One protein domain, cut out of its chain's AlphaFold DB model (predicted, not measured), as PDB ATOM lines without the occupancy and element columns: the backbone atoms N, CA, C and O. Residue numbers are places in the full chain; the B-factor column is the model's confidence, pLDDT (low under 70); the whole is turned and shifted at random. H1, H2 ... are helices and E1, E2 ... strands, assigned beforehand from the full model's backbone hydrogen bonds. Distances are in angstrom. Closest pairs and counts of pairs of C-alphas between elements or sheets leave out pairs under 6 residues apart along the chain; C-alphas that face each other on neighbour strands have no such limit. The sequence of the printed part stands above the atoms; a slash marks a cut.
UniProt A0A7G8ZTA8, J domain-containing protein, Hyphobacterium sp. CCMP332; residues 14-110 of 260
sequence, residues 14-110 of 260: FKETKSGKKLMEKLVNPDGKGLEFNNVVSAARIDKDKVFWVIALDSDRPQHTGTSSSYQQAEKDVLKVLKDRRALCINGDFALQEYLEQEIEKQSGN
ATOM      1  N   PHE A  14      25.106  14.645 -30.486       78.69
ATOM      2  CA  PHE A  14      25.512  13.738 -31.560       78.69
ATOM      3  C   PHE A  14      24.289  13.281 -32.353       78.69
ATOM      4  O   PHE A  14      23.236  13.013 -31.776       78.69
ATOM      5  N   LYS A  15      24.448  13.139 -33.669       78.69
ATOM      6  CA  LYS A  15      23.463  12.527 -34.563       78.69
ATOM      7  C   LYS A  15      24.031  11.235 -35.138       78.69
ATOM      8  O   LYS A  15      25.146  11.230 -35.661       78.69
ATOM      9  N   GLU A  16      23.273  10.146 -35.049       82.62
ATOM     10  CA  GLU A  16      23.643   8.890 -35.702       82.62
ATOM     11  C   GLU A  16      23.511   9.018 -37.222       82.62
ATOM     12  O   GLU A  16      22.493   9.473 -37.753       82.62
ATOM     13  N   THR A  17      24.567   8.633 -37.930       80.44
ATOM     14  CA  THR A  17      24.615   8.557 -39.387       80.44
ATOM     15  C   THR A  17      25.091   7.169 -39.812       80.44
ATOM     16  O   THR A  17      25.619   6.395 -39.014       80.44
ATOM     17  N   LYS A  18      24.957   6.855 -41.108       76.62
ATOM     18  CA  LYS A  18      25.465   5.599 -41.690       76.62
ATOM     19  C   LYS A  18      26.982   5.402 -41.504       76.62
ATOM     20  O   LYS A  18      27.457   4.286 -41.664       76.62
ATOM     21  N   SER A  19      27.726   6.464 -41.182       73.31
ATOM     22  CA  SER A  19      29.180   6.467 -40.984       73.31
ATOM     23  C   SER A  19      29.609   6.630 -39.516       73.31
ATOM     24  O   SER A  19      30.790   6.850 -39.262       73.31
ATOM     25  N   GLY A  20      28.680   6.558 -38.551       81.12
ATOM     26  CA  GLY A  20      28.954   6.694 -37.114       81.12
ATOM     27  C   GLY A  20      28.222   7.867 -36.450       81.12
ATOM     28  O   GLY A  20      27.244   8.392 -36.975       81.12
ATOM     29  N   LYS A  21      28.673   8.283 -35.259       74.00
ATOM     30  CA  LYS A  21      28.115   9.450 -34.552       74.00
ATOM     31  C   LYS A  21      28.770  10.729 -35.074       74.00
ATOM     32  O   LYS A  21      29.966  10.922 -34.883       74.00
ATOM     33  N   LYS A  22      27.993  11.610 -35.709       74.62
ATOM     34  CA  LYS A  22      28.458  12.938 -36.133       74.62
ATOM     35  C   LYS A  22      28.134  13.971 -35.055       74.62
ATOM     36  O   LYS A  22      27.006  14.009 -34.564       74.62
ATOM     37  N   LEU A  23      29.115  14.799 -34.704       70.81
ATOM     38  CA  LEU A  23      28.923  15.954 -33.829       70.81
ATOM     39  C   LEU A  23      27.933  16.933 -34.475       70.81
ATOM     40  O   LEU A  23      28.053  17.240 -35.662       70.81
ATOM     41  N   MET A  24      26.956  17.398 -33.707       74.69
ATOM     42  CA  MET A  24      26.027  18.436 -34.136       74.69
ATOM     43  C   MET A  24      26.557  19.793 -33.690       74.69
ATOM     44  O   MET A  24      26.796  20.007 -32.503       74.69
ATOM     45  N   GLU A  25      26.716  20.700 -34.646       74.94
ATOM     46  CA  GLU A  25      27.046  22.093 -34.363       74.94
ATOM     47  C   GLU A  25      25.830  22.790 -33.740       74.94
ATOM     48  O   GLU A  25      24.692  22.589 -34.182       74.94
ATOM     49  N   LYS A  26      26.052  23.589 -32.691       84.94
ATOM     50  CA  LYS A  26      24.976  24.255 -31.946       84.94
ATOM     51  C   LYS A  26      25.060  25.763 -32.125       84.94
ATOM     52  O   LYS A  26      26.081  26.370 -31.820       84.94
ATOM     53  N   LEU A  27      23.965  26.364 -32.583       87.50
ATOM     54  CA  LEU A  27      23.873  27.809 -32.736       87.50
ATOM     55  C   LEU A  27      23.599  28.482 -31.387       87.50
ATOM     56  O   LEU A  27      22.669  28.107 -30.672       87.50
ATOM     57  N   VAL A  28      24.396  29.492 -31.063       88.88
ATOM     58  CA  VAL A  28      24.251  30.356 -29.891       88.88
ATOM     59  C   VAL A  28      23.734  31.710 -30.360       88.88
ATOM     60  O   VAL A  28      24.225  32.246 -31.355       88.88
ATOM     61  N   ASN A  29      22.744  32.255 -29.644       87.56
ATOM     62  CA  ASN A  29      22.030  33.483 -30.006       87.56
ATOM     63  C   ASN A  29      21.482  33.443 -31.448       87.56
ATOM     64  O   ASN A  29      21.936  34.206 -32.305       87.56
ATOM     65  N   PRO A  30      20.510  32.557 -31.744       84.19
ATOM     66  CA  PRO A  30      19.972  32.401 -33.095       84.19
ATOM     67  C   PRO A  30      19.380  33.703 -33.647       84.19
ATOM     68  O   PRO A  30      19.552  33.982 -34.826       84.19
ATOM     69  N   ASP A  31      18.790  34.556 -32.812       86.12
ATOM     70  CA  ASP A  31      18.219  35.846 -33.238       86.12
ATOM     71  C   ASP A  31      19.247  36.996 -33.278       86.12
ATOM     72  O   ASP A  31      18.899  38.154 -33.510       86.12
ATOM     73  N   GLY A  32      20.523  36.690 -33.024       83.31
ATOM     74  CA  GLY A  32      21.619  37.651 -33.016       83.31
ATOM     75  C   GLY A  32      22.126  38.056 -34.408       83.31
ATOM     76  O   GLY A  32      21.755  37.483 -35.431       83.31
ATOM     77  N   LYS A  33      23.028  39.042 -34.445       77.94
ATOM     78  CA  LYS A  33      23.658  39.605 -35.652       77.94
ATOM     79  C   LYS A  33      25.036  38.983 -35.922       77.94
ATOM     80  O   LYS A  33      25.784  38.702 -34.989       77.94
ATOM     81  N   GLY A  34      25.409  38.830 -37.193       68.75
ATOM     82  CA  GLY A  34      26.749  38.382 -37.613       68.75
ATOM     83  C   GLY A  34      26.719  37.399 -38.785       68.75
ATOM     84  O   GLY A  34      25.745  36.669 -38.950       68.75
ATOM     85  N   LEU A  35      27.775  37.402 -39.611       60.69
ATOM     86  CA  LEU A  35      27.927  36.490 -40.751       60.69
ATOM     87  C   LEU A  35      28.101  35.056 -40.218       60.69
ATOM     88  O   LEU A  35      28.982  34.800 -39.401       60.69
ATOM     89  N   GLU A  36      27.230  34.148 -40.651       55.75
ATOM     90  CA  GLU A  36      26.700  33.023 -39.860       55.75
ATOM     91  C   GLU A  36      27.698  31.934 -39.399       55.75
ATOM     92  O   GLU A  36      27.283  31.014 -38.698       55.75
ATOM     93  N   PHE A  37      29.000  32.040 -39.707       60.34
ATOM     94  CA  PHE A  37      29.979  30.961 -39.483       60.34
ATOM     95  C   PHE A  37      31.361  31.387 -38.957       60.34
ATOM     96  O   PHE A  37      32.181  30.516 -38.688       60.34
ATOM     97  N   ASN A  38      31.630  32.685 -38.764       73.69
ATOM     98  CA  ASN A  38      32.970  33.139 -38.339       73.69
ATOM     99  C   ASN A  38      33.103  33.375 -36.827       73.69
ATOM    100  O   ASN A  38      34.205  33.616 -36.340       73.69
ATOM    101  N   ASN A  39      31.993  33.338 -36.088       87.31
ATOM    102  CA  ASN A  39      32.001  33.495 -34.639       87.31
ATOM    103  C   ASN A  39      31.910  32.123 -33.983       87.31
ATOM    104  O   ASN A  39      30.949  31.391 -34.218       87.31
ATOM    105  N   VAL A  40      32.865  31.799 -33.125       90.62
ATOM    106  CA  VAL A  40      32.998  30.496 -32.484       90.62
ATOM    107  C   VAL A  40      33.114  30.671 -30.976       90.62
ATOM    108  O   VAL A  40      33.826  31.550 -30.488       90.62
ATOM    109  N   VAL A  41      32.437  29.800 -30.232       93.00
ATOM    110  CA  VAL A  41      32.602  29.658 -28.786       93.00
ATOM    111  C   VAL A  41      32.897  28.213 -28.416       93.00
ATOM    112  O   VAL A  41      32.409  27.276 -29.049       93.00
ATOM    113  N   SER A  42      33.698  28.026 -27.375       93.00
ATOM    114  CA  SER A  42      34.012  26.709 -26.825       93.00
ATOM    115  C   SER A  42      34.319  26.825 -25.335       93.00
ATOM    116  O   SER A  42      34.750  27.879 -24.863       93.00
ATOM    117  N   ALA A  43      34.097  25.744 -24.586       94.19
ATOM    118  CA  ALA A  43      34.510  25.651 -23.195       94.19
ATOM    119  C   ALA A  43      34.941  24.231 -22.820       94.19
ATOM    120  O   ALA A  43      34.322  23.240 -23.217       94.19
ATOM    121  N   ALA A  44      35.970  24.141 -21.985       92.56
ATOM    122  CA  ALA A  44      36.524  22.896 -21.481       92.56
ATOM    123  C   ALA A  44      36.733  22.967 -19.974       92.56
ATOM    124  O   ALA A  44      37.173  23.977 -19.426       92.56
ATOM    125  N   ARG A  45      36.453  21.862 -19.289       91.81
ATOM    126  CA  ARG A  45      36.813  21.722 -17.887       91.81
ATOM    127  C   ARG A  45      38.291  21.388 -17.760       91.81
ATOM    128  O   ARG A  45      38.735  20.369 -18.280       91.81
ATOM    129  N   ILE A  46      39.002  22.237 -17.029       92.50
ATOM    130  CA  ILE A  46      40.450  22.154 -16.813       92.50
ATOM    131  C   ILE A  46      40.799  21.677 -15.395       92.50
ATOM    132  O   ILE A  46      41.880  21.147 -15.182       92.50
ATOM    133  N   ASP A  47      39.868  21.805 -14.444       87.75
ATOM    134  CA  ASP A  47      39.976  21.280 -13.075       87.75
ATOM    135  C   ASP A  47      38.571  20.951 -12.530       87.75
ATOM    136  O   ASP A  47      37.566  21.324 -13.138       87.75
ATOM    137  N   LYS A  48      38.463  20.268 -11.384       83.38
ATOM    138  CA  LYS A  48      37.200  19.875 -10.739       83.38
ATOM    139  C   LYS A  48      36.197  21.032 -10.663       83.38
ATOM    140  O   LYS A  48      35.039  20.836 -11.027       83.38
ATOM    141  N   ASP A  49      36.684  22.219 -10.303       87.38
ATOM    142  CA  ASP A  49      35.885  23.427 -10.074       87.38
ATOM    143  C   ASP A  49      36.259  24.572 -11.036       87.38
ATOM    144  O   ASP A  49      36.112  25.750 -10.708       87.38
ATOM    145  N   LYS A  50      36.806  24.243 -12.218       93.38
ATOM    146  CA  LYS A  50      37.301  25.252 -13.164       93.38
ATOM    147  C   LYS A  50      37.022  24.892 -14.618       93.38
ATOM    148  O   LYS A  50      37.460  23.861 -15.130       93.38
ATOM    149  N   VAL A  51      36.325  25.792 -15.298       94.69
ATOM    150  CA  VAL A  51      36.001  25.728 -16.724       94.69
ATOM    151  C   VAL A  51      36.682  26.890 -17.424       94.69
ATOM    152  O   VAL A  51      36.497  28.038 -17.033       94.69
ATOM    153  N   PHE A  52      37.465  26.594 -18.450       96.06
ATOM    154  CA  PHE A  52      38.039  27.585 -19.345       96.06
ATOM    155  C   PHE A  52      37.132  27.753 -20.560       96.06
ATOM    156  O   PHE A  52      36.656  26.760 -21.112       96.06
ATOM    157  N   TRP A  53      36.881  28.991 -20.968       96.19
ATOM    158  CA  TRP A  53      36.059  29.314 -22.128       96.19
ATOM    159  C   TRP A  53      36.789  30.266 -23.065       96.19
ATOM    160  O   TRP A  53      37.627  31.065 -22.642       96.19
ATOM    161  N   VAL A  54      36.442  30.170 -24.345       95.38
ATOM    162  CA  VAL A  54      37.040  30.948 -25.429       95.38
ATOM    163  C   VAL A  54      35.963  31.463 -26.374       95.38
ATOM    164  O   VAL A  54      34.941  30.806 -26.595       95.38
ATOM    165  N   ILE A  55      36.215  32.637 -26.943       93.19
ATOM    166  CA  ILE A  55      35.400  33.259 -27.983       93.19
ATOM    167  C   ILE A  55      36.342  33.760 -29.072       93.19
ATOM    168  O   ILE A  55      37.264  34.536 -28.800       93.19
ATOM    169  N   ALA A  56      36.069  33.328 -30.297       89.75
ATOM    170  CA  ALA A  56      36.689  33.818 -31.512       89.75
ATOM    171  C   ALA A  56      35.608  34.527 -32.345       89.75
ATOM    172  O   ALA A  56      34.635  33.906 -32.753       89.75
ATOM    173  N   LEU A  57      35.719  35.839 -32.521       85.31
ATOM    174  CA  LEU A  57      34.818  36.682 -33.297       85.31
ATOM    175  C   LEU A  57      35.503  37.090 -34.597       85.31
ATOM    176  O   LEU A  57      36.599  37.648 -34.560       85.31
ATOM    177  N   ASP A  58      34.846  36.848 -35.727       81.25
ATOM    178  CA  ASP A  58      35.302  37.274 -37.054       81.25
ATOM    179  C   ASP A  58      36.751  36.835 -37.405       81.25
ATOM    180  O   ASP A  58      37.427  37.479 -38.209       81.25
ATOM    181  N   SER A  59      37.268  35.767 -36.779       73.25
ATOM    182  CA  SER A  59      38.647  35.283 -36.944       73.25
ATOM    183  C   SER A  59      38.836  33.890 -36.339       73.25
ATOM    184  O   SER A  59      38.138  33.516 -35.404       73.25
ATOM    185  N   ASP A  60      39.834  33.154 -36.836       68.19
ATOM    186  CA  ASP A  60      40.214  31.818 -36.350       68.19
ATOM    187  C   ASP A  60      40.977  31.842 -35.009       68.19
ATOM    188  O   ASP A  60      41.383  30.799 -34.495       68.19
ATOM    189  N   ARG A  61      41.238  33.030 -34.445       71.62
ATOM    190  CA  ARG A  61      41.963  33.196 -33.176       71.62
ATOM    191  C   ARG A  61      41.011  33.588 -32.046       71.62
ATOM    192  O   ARG A  61      40.218  34.503 -32.244       71.62
ATOM    193  N   PRO A  62      41.136  33.010 -30.842       82.88
ATOM    194  CA  PRO A  62      40.426  33.516 -29.672       82.88
ATOM    195  C   PRO A  62      40.841  34.958 -29.352       82.88
ATOM    196  O   PRO A  62      42.026  35.238 -29.179       82.88
ATOM    197  N   GLN A  63      39.886  35.890 -29.260       86.56
ATOM    198  CA  GLN A  63      40.150  37.255 -28.762       86.56
ATOM    199  C   GLN A  63      39.664  37.454 -27.331       86.56
ATOM    200  O   GLN A  63      40.096  38.390 -26.657       86.56
ATOM    201  N   HIS A  64      38.780  36.579 -26.848       92.12
ATOM    202  CA  HIS A  64      38.324  36.596 -25.466       92.12
ATOM    203  C   HIS A  64      38.457  35.209 -24.863       92.12
ATOM    204  O   HIS A  64      37.973  34.229 -25.427       92.12
ATOM    205  N   THR A  65      39.087  35.142 -23.697       95.38
ATOM    206  CA  THR A  65      39.198  33.916 -22.911       95.38
ATOM    207  C   THR A  65      38.946  34.222 -21.444       95.38
ATOM    208  O   THR A  65      39.069  35.369 -21.002       95.38
ATOM    209  N   GLY A  66      38.570  33.203 -20.680       94.81
ATOM    210  CA  GLY A  66      38.370  33.341 -19.247       94.81
ATOM    211  C   GLY A  66      38.202  32.006 -18.546       94.81
ATOM    212  O   GLY A  66      38.089  30.953 -19.171       94.81
ATOM    213  N   THR A  67      38.200  32.056 -17.217       96.44
ATOM    214  CA  THR A  67      37.940  30.894 -16.366       96.44
ATOM    215  C   THR A  67      36.746  31.158 -15.467       96.44
ATOM    216  O   THR A  67      36.696  32.199 -14.813       96.44
ATOM    217  N   SER A  68      35.850  30.186 -15.365       96.06
ATOM    218  CA  SER A  68      34.653  30.232 -14.527       96.06
ATOM    219  C   SER A  68      34.589  28.990 -13.636       96.06
ATOM    220  O   SER A  68      35.222  27.975 -13.920       96.06
ATOM    221  N   SER A  69      33.817  29.047 -12.551       93.25
ATOM    222  CA  SER A  69      33.703  27.937 -11.590       93.25
ATOM    223  C   SER A  69      32.868  26.749 -12.092       93.25
ATOM    224  O   SER A  69      32.922  25.660 -11.533       93.25
ATOM    225  N   SER A  70      32.060  26.951 -13.134       92.94
ATOM    226  CA  SER A  70      31.161  25.943 -13.708       92.94
ATOM    227  C   SER A  70      30.814  26.280 -15.157       92.94
ATOM    228  O   SER A  70      31.001  27.419 -15.594       92.94
ATOM    229  N   TYR A  71      30.253  25.317 -15.894       93.00
ATOM    230  CA  TYR A  71      29.783  25.545 -17.265       93.00
ATOM    231  C   TYR A  71      28.608  26.528 -17.330       93.00
ATOM    232  O   TYR A  71      28.527  27.315 -18.267       93.00
ATOM    233  N   GLN A  72      27.742  26.552 -16.312       93.75
ATOM    234  CA  GLN A  72      26.645  27.517 -16.212       93.75
ATOM    235  C   GLN A  72      27.165  28.943 -16.012       93.75
ATOM    236  O   GLN A  72      26.593  29.894 -16.543       93.75
ATOM    237  N   GLN A  73      28.244  29.109 -15.244       94.38
ATOM    238  CA  GLN A  73      28.869  30.420 -15.091       94.38
ATOM    239  C   GLN A  73      29.620  30.827 -16.365       94.38
ATOM    240  O   GLN A  73      29.450  31.954 -16.818       94.38
ATOM    241  N   ALA A  74      30.356  29.899 -16.986       95.06
ATOM    242  CA  ALA A  74      31.015  30.134 -18.271       95.06
ATOM    243  C   ALA A  74      30.015  30.561 -19.357       95.06
ATOM    244  O   ALA A  74      30.303  31.459 -20.138       95.06
ATOM    245  N   GLU A  75      28.815  29.975 -19.378       94.69
ATOM    246  CA  GLU A  75      27.756  30.362 -20.313       94.69
ATOM    247  C   GLU A  75      27.321  31.815 -20.107       94.69
ATOM    248  O   GLU A  75      27.257  32.578 -21.069       94.69
ATOM    249  N   LYS A  76      27.080  32.230 -18.858       95.25
ATOM    250  CA  LYS A  76      26.734  33.624 -18.545       95.25
ATOM    251  C   LYS A  76      27.841  34.588 -18.967       95.25
ATOM    252  O   LYS A  76      27.548  35.644 -19.528       95.25
ATOM    253  N   ASP A  77      29.093  34.223 -18.705       96.19
ATOM    254  CA  ASP A  77      30.258  35.041 -19.038       96.19
ATOM    255  C   ASP A  77      30.415  35.170 -20.562       96.19
ATOM    256  O   ASP A  77      30.571  36.279 -21.076       96.19
ATOM    257  N   VAL A  78      30.262  34.063 -21.297       94.81
ATOM    258  CA  VAL A  78      30.322  34.044 -22.763       94.81
ATOM    259  C   VAL A  78      29.184  34.849 -23.384       94.81
ATOM    260  O   VAL A  78      29.439  35.702 -24.233       94.81
ATOM    261  N   LEU A  79      27.939  34.651 -22.941       93.50
ATOM    262  CA  LEU A  79      26.784  35.395 -23.456       93.50
ATOM    263  C   LEU A  79      26.913  36.903 -23.202       93.50
ATOM    264  O   LEU A  79      26.534  37.710 -24.052       93.50
ATOM    265  N   LYS A  80      27.510  37.303 -22.073       94.38
ATOM    266  CA  LYS A  80      27.796  38.713 -21.774       94.38
ATOM    267  C   LYS A  80      28.778  39.332 -22.773       94.38
ATOM    268  O   LYS A  80      28.612  40.498 -23.134       94.38
ATOM    269  N   VAL A  81      29.788  38.579 -23.210       92.56
ATOM    270  CA  VAL A  81      30.762  39.043 -24.209       92.56
ATOM    271  C   VAL A  81      30.159  39.032 -25.615       92.56
ATOM    272  O   VAL A  81      30.333  40.004 -26.350       92.56
ATOM    273  N   LEU A  82      29.402  37.986 -25.969       89.12
ATOM    274  CA  LEU A  82      28.717  37.880 -27.261       89.12
ATOM    275  C   LEU A  82      27.672  38.983 -27.472       89.12
ATOM    276  O   LEU A  82      27.498  39.434 -28.604       89.12
ATOM    277  N   LYS A  83      26.998  39.444 -26.409       89.44
ATOM    278  CA  LYS A  83      25.900  40.425 -26.485       89.44
ATOM    279  C   LYS A  83      24.811  39.955 -27.460       89.44
ATOM    280  O   LYS A  83      24.212  38.909 -27.236       89.44
ATOM    281  N   ASP A  84      24.560  40.710 -28.531       87.69
ATOM    282  CA  ASP A  84      23.598  40.397 -29.586       87.69
ATOM    283  C   ASP A  84      24.220  39.619 -30.755       87.69
ATOM    284  O   ASP A  84      23.560  39.452 -31.774       87.69
ATOM    285  N   ARG A  85      25.469  39.141 -30.654       88.62
ATOM    286  CA  ARG A  85      26.119  38.381 -31.729       88.62
ATOM    287  C   ARG A  85      25.717  36.911 -31.726       88.62
ATOM    288  O   ARG A  85      25.637  36.286 -30.666       88.62
ATOM    289  N   ARG A  86      25.537  36.362 -32.929       90.31
ATOM    290  CA  ARG A  86      25.374  34.923 -33.186       90.31
ATOM    291  C   ARG A  86      26.744  34.240 -33.227       90.31
ATOM    292  O   ARG A  86      27.689  34.820 -33.767       90.31
ATOM    293  N   ALA A  87      26.846  33.028 -32.685       90.75
ATOM    294  CA  ALA A  87      28.070  32.224 -32.711       90.75
ATOM    295  C   ALA A  87      27.775  30.723 -32.804       90.75
ATOM    296  O   ALA A  87      26.702  30.263 -32.420       90.75
ATOM    297  N   LEU A  88      28.748  29.956 -33.282       89.94
ATOM    298  CA  LEU A  88      28.724  28.503 -33.276       89.94
ATOM    299  C   LEU A  88      29.403  27.987 -32.009       89.94
ATOM    300  O   LEU A  88      30.568  28.291 -31.758       89.94
ATOM    301  N   CYS A  89      28.699  27.185 -31.216       89.44
ATOM    302  CA  CYS A  89      29.351  26.409 -30.175       89.44
ATOM    303  C   CYS A  89      29.977  25.164 -30.800       89.44
ATOM    304  O   CYS A  89      29.268  24.301 -31.329       89.44
ATOM    305  N   ILE A  90      31.300  25.073 -30.705       86.19
ATOM    306  CA  ILE A  90      32.071  23.905 -31.129       86.19
ATOM    307  C   ILE A  90      32.479  23.064 -29.913       86.19
ATOM    308  O   ILE A  90      32.182  23.411 -28.767       86.19
ATOM    309  N   ASN A  91      33.125  21.923 -30.153       82.44
ATOM    310  CA  ASN A  91      33.568  21.022 -29.089       82.44
ATOM    311  C   ASN A  91      34.562  21.690 -28.125       82.44
ATOM    312  O   ASN A  91      35.239  22.665 -28.455       82.44
ATOM    313  N   GLY A  92      34.675  21.115 -26.925       85.12
ATOM    314  CA  GLY A  92      35.580  21.600 -25.881       85.12
ATOM    315  C   GLY A  92      37.067  21.520 -26.240       85.12
ATOM    316  O   GLY A  92      37.865  22.219 -25.626       85.12
ATOM    317  N   ASP A  93      37.452  20.725 -27.242       84.25
ATOM    318  CA  ASP A  93      38.860  20.547 -27.623       84.25
ATOM    319  C   ASP A  93      39.520  21.871 -28.019       84.25
ATOM    320  O   ASP A  93      40.665  22.116 -27.648       84.25
ATOM    321  N   PHE A  94      38.780  22.767 -28.681       85.75
ATOM    322  CA  PHE A  94      39.283  24.096 -29.034       85.75
ATOM    323  C   PHE A  94      39.644  24.932 -27.797       85.75
ATOM    324  O   PHE A  94      40.729  25.503 -27.727       85.75
ATOM    325  N   ALA A  95      38.774  24.957 -26.780       90.44
ATOM    326  CA  ALA A  95      39.061  25.637 -25.519       90.44
ATOM    327  C   ALA A  95      40.199  24.966 -24.736       90.44
ATOM    328  O   ALA A  95      41.019  25.658 -24.137       90.44
ATOM    329  N   LEU A  96      40.266  23.631 -24.734       88.44
ATOM    330  CA  LEU A  96      41.337  22.903 -24.055       88.44
ATOM    331  C   LEU A  96      42.697  23.182 -24.702       88.44
ATOM    332  O   LEU A  96      43.669  23.420 -23.989       88.44
ATOM    333  N   GLN A  97      42.759  23.184 -26.034       84.19
ATOM    334  CA  GLN A  97      43.974  23.499 -26.775       84.19
ATOM    335  C   GLN A  97      44.451  24.922 -26.468       84.19
ATOM    336  O   GLN A  97      45.609  25.100 -26.106       84.19
ATOM    337  N   GLU A  98      43.561  25.915 -26.532       87.38
ATOM    338  CA  GLU A  98      43.899  27.305 -26.206       87.38
ATOM    339  C   GLU A  98      44.373  27.455 -24.747       87.38
ATOM    340  O   GLU A  98      45.354  28.148 -24.483       87.38
ATOM    341  N   TYR A  99      43.738  26.768 -23.790       90.75
ATOM    342  CA  TYR A  99      44.189  26.776 -22.394       90.75
ATOM    343  C   TYR A  99      45.620  26.242 -22.247       90.75
ATOM    344  O   TYR A  99      46.445  26.854 -21.566       90.75
ATOM    345  N   LEU A 100      45.916  25.108 -22.889       85.62
ATOM    346  CA  LEU A 100      47.251  24.514 -22.876       85.62
ATOM    347  C   LEU A 100      48.276  25.435 -23.550       85.62
ATOM    348  O   LEU A 100      49.373  25.589 -23.019       85.62
ATOM    349  N   GLU A 101      47.919  26.081 -24.665       77.31
ATOM    350  CA  GLU A 101      48.768  27.075 -25.337       77.31
ATOM    351  C   GLU A 101      49.121  28.230 -24.382       77.31
ATOM    352  O   GLU A 101      50.303  28.531 -24.201       77.31
ATOM    353  N   GLN A 102      48.134  28.802 -23.684       83.88
ATOM    354  CA  GLN A 102      48.365  29.880 -22.715       83.88
ATOM    355  C   GLN A 102      49.206  29.440 -21.510       83.88
ATOM    356  O   GLN A 102      49.994  30.225 -20.980       83.88
ATOM    357  N   GLU A 103      49.048  28.202 -21.041       84.12
ATOM    358  CA  GLU A 103      49.818  27.691 -19.906       84.12
ATOM    359  C   GLU A 103      51.280  27.412 -20.292       84.12
ATOM    360  O   GLU A 103      52.197  27.770 -19.548       84.12
ATOM    361  N   ILE A 104      51.509  26.875 -21.495       70.81
ATOM    362  CA  ILE A 104      52.849  26.719 -22.076       70.81
ATOM    363  C   ILE A 104      53.520  28.084 -22.233       70.81
ATOM    364  O   ILE A 104      54.695  28.221 -21.890       70.81
ATOM    365  N   GLU A 105      52.809  29.108 -22.708       66.88
ATOM    366  CA  GLU A 105      53.354  30.463 -22.844       66.88
ATOM    367  C   GLU A 105      53.747  31.074 -21.494       66.88
ATOM    368  O   GLU A 105      54.837  31.638 -21.382       66.88
ATOM    369  N   LYS A 106      52.926  30.909 -20.447       72.62
ATOM    370  CA  LYS A 106      53.258  31.370 -19.085       72.62
ATOM    371  C   LYS A 106      54.512  30.694 -18.536       72.62
ATOM    372  O   LYS A 106      55.356  31.362 -17.941       72.62
ATOM    373  N   GLN A 107      54.659  29.389 -18.759       65.25
ATOM    374  CA  GLN A 107      55.850  28.640 -18.347       65.25
ATOM    375  C   GLN A 107      57.081  29.032 -19.183       65.25
ATOM    376  O   GLN A 107      58.172  29.216 -18.644       65.25
ATOM    377  N   SER A 108      56.894  29.269 -20.483       55.72
ATOM    378  CA  SER A 108      57.940  29.699 -21.426       55.72
ATOM    379  C   SER A 108      58.330  31.178 -21.295       55.72
ATOM    380  O   SER A 108      59.312  31.615 -21.904       55.72
ATOM    381  N   GLY A 109      57.548  31.973 -20.560       50.09
ATOM    382  CA  GLY A 109      57.840  33.367 -20.223       50.09
ATOM    383  C   GLY A 109      58.744  33.528 -18.997       50.09
ATOM    384  O   GLY A 109      59.413  34.549 -18.891       50.09
ATOM    385  N   ASN A 110      58.801  32.519 -18.117       46.44
ATOM    386  CA  ASN A 110      59.529  32.556 -16.838       46.44
ATOM    387  C   ASN A 110      60.735  31.606 -16.758       46.44
ATOM    388  O   ASN A 110      61.393  31.544 -15.720       46.44
TER     389      ASN A 110
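Overview. This is residues 14 to 110 of the 260 residues of the protein "J domain-containing protein" of Hyphobacterium sp. CCMP332 (UniProt A0A7G8ZTA8). What is the main picture? A strongly twisted sheet of five strands curls round helix H1 on one face, while helix H2 crosses the other face and sticks out beyond it with residues 101 to 110. At the far end, E1 and E2 make a small separate hairpin, and E2 runs on into E3 at the sheet's edge. What are the parts and size? The printed part has 97 residues with seven named strands and two named helices, in the order E1 E2 E3 E4 E5 E6 H1 E7 H2, class mixed; the larger sheet is mixed, in the order E3 E7 E4 E5 E6. It is compact, with a radius of gyration of the C-alphas of 14.4 A and spans of 47 by 34 by 25 A.

Along the chain. Where do the first strands lie? E1 is residues 14 to 17, with C-alpha 14 at (25.512, 13.738, -31.560); E2 is residues 20 to 24 and E3 residues 26 to 28. What follows? E4 is residues 40 to 47, 22.6 A long, E5 residues 50 to 56, 20.3 A, and E6 residues 64 to 68, 13.2 A. H1 is residues 71 to 82, 15.9 A, and E7 residues 87 to 89. Where is the last element? H2 is residues 92 to 110, 27.8 A, ending with C-alpha 110 at (59.529, 32.556, -16.838).

Arrangement. How are the strands paired? E4 E5 E6 form a meander, each strand the antiparallel neighbour of the one before, with N 44 and O 52 at 2.8 A and N 53 and O 66 at 2.9 A. E7 is parallel to E4, with N 41 and O 88 at 2.8 A, and antiparallel to E3, with N 28 and O 87 at 2.8 A. The hairpin E1 and E2 has N 15 and O 22 at 2.8 A. Where are the helices? H1 and H2 are on opposite faces of the larger sheet, giving three layers; the closest C-alphas of H1 and E5 are those of Tyr 71 and Val 51, 6.2 A, and of H2 and E4 those of Gly 92 and Ala 44, 4.7 A. H2 runs across the strands, at 63 degrees to E4 on the local plane. E6, H1, E7 form a split strand-helix-strand unit, two strands running the same way with a helix between them along the chain and E4 and E5 between them in the sheet, its crossover right-handed. Are the helix backbones complete? Every O i to N i+4 pair is within hydrogen-bond range in H1, and 14 of 15 in H2.

Size, cuts and confidence. How far does it reach? The two C-alphas farthest apart are those of Lys 18 and Asn 110, 50.0 A. Is there a cut or long link? The printed part has no cut; the link from E3 to E4, 11 residues, is long. Where is confidence low? The pLDDT is under 70 at residues 34 to 37, 60, 105 and 107 to 110.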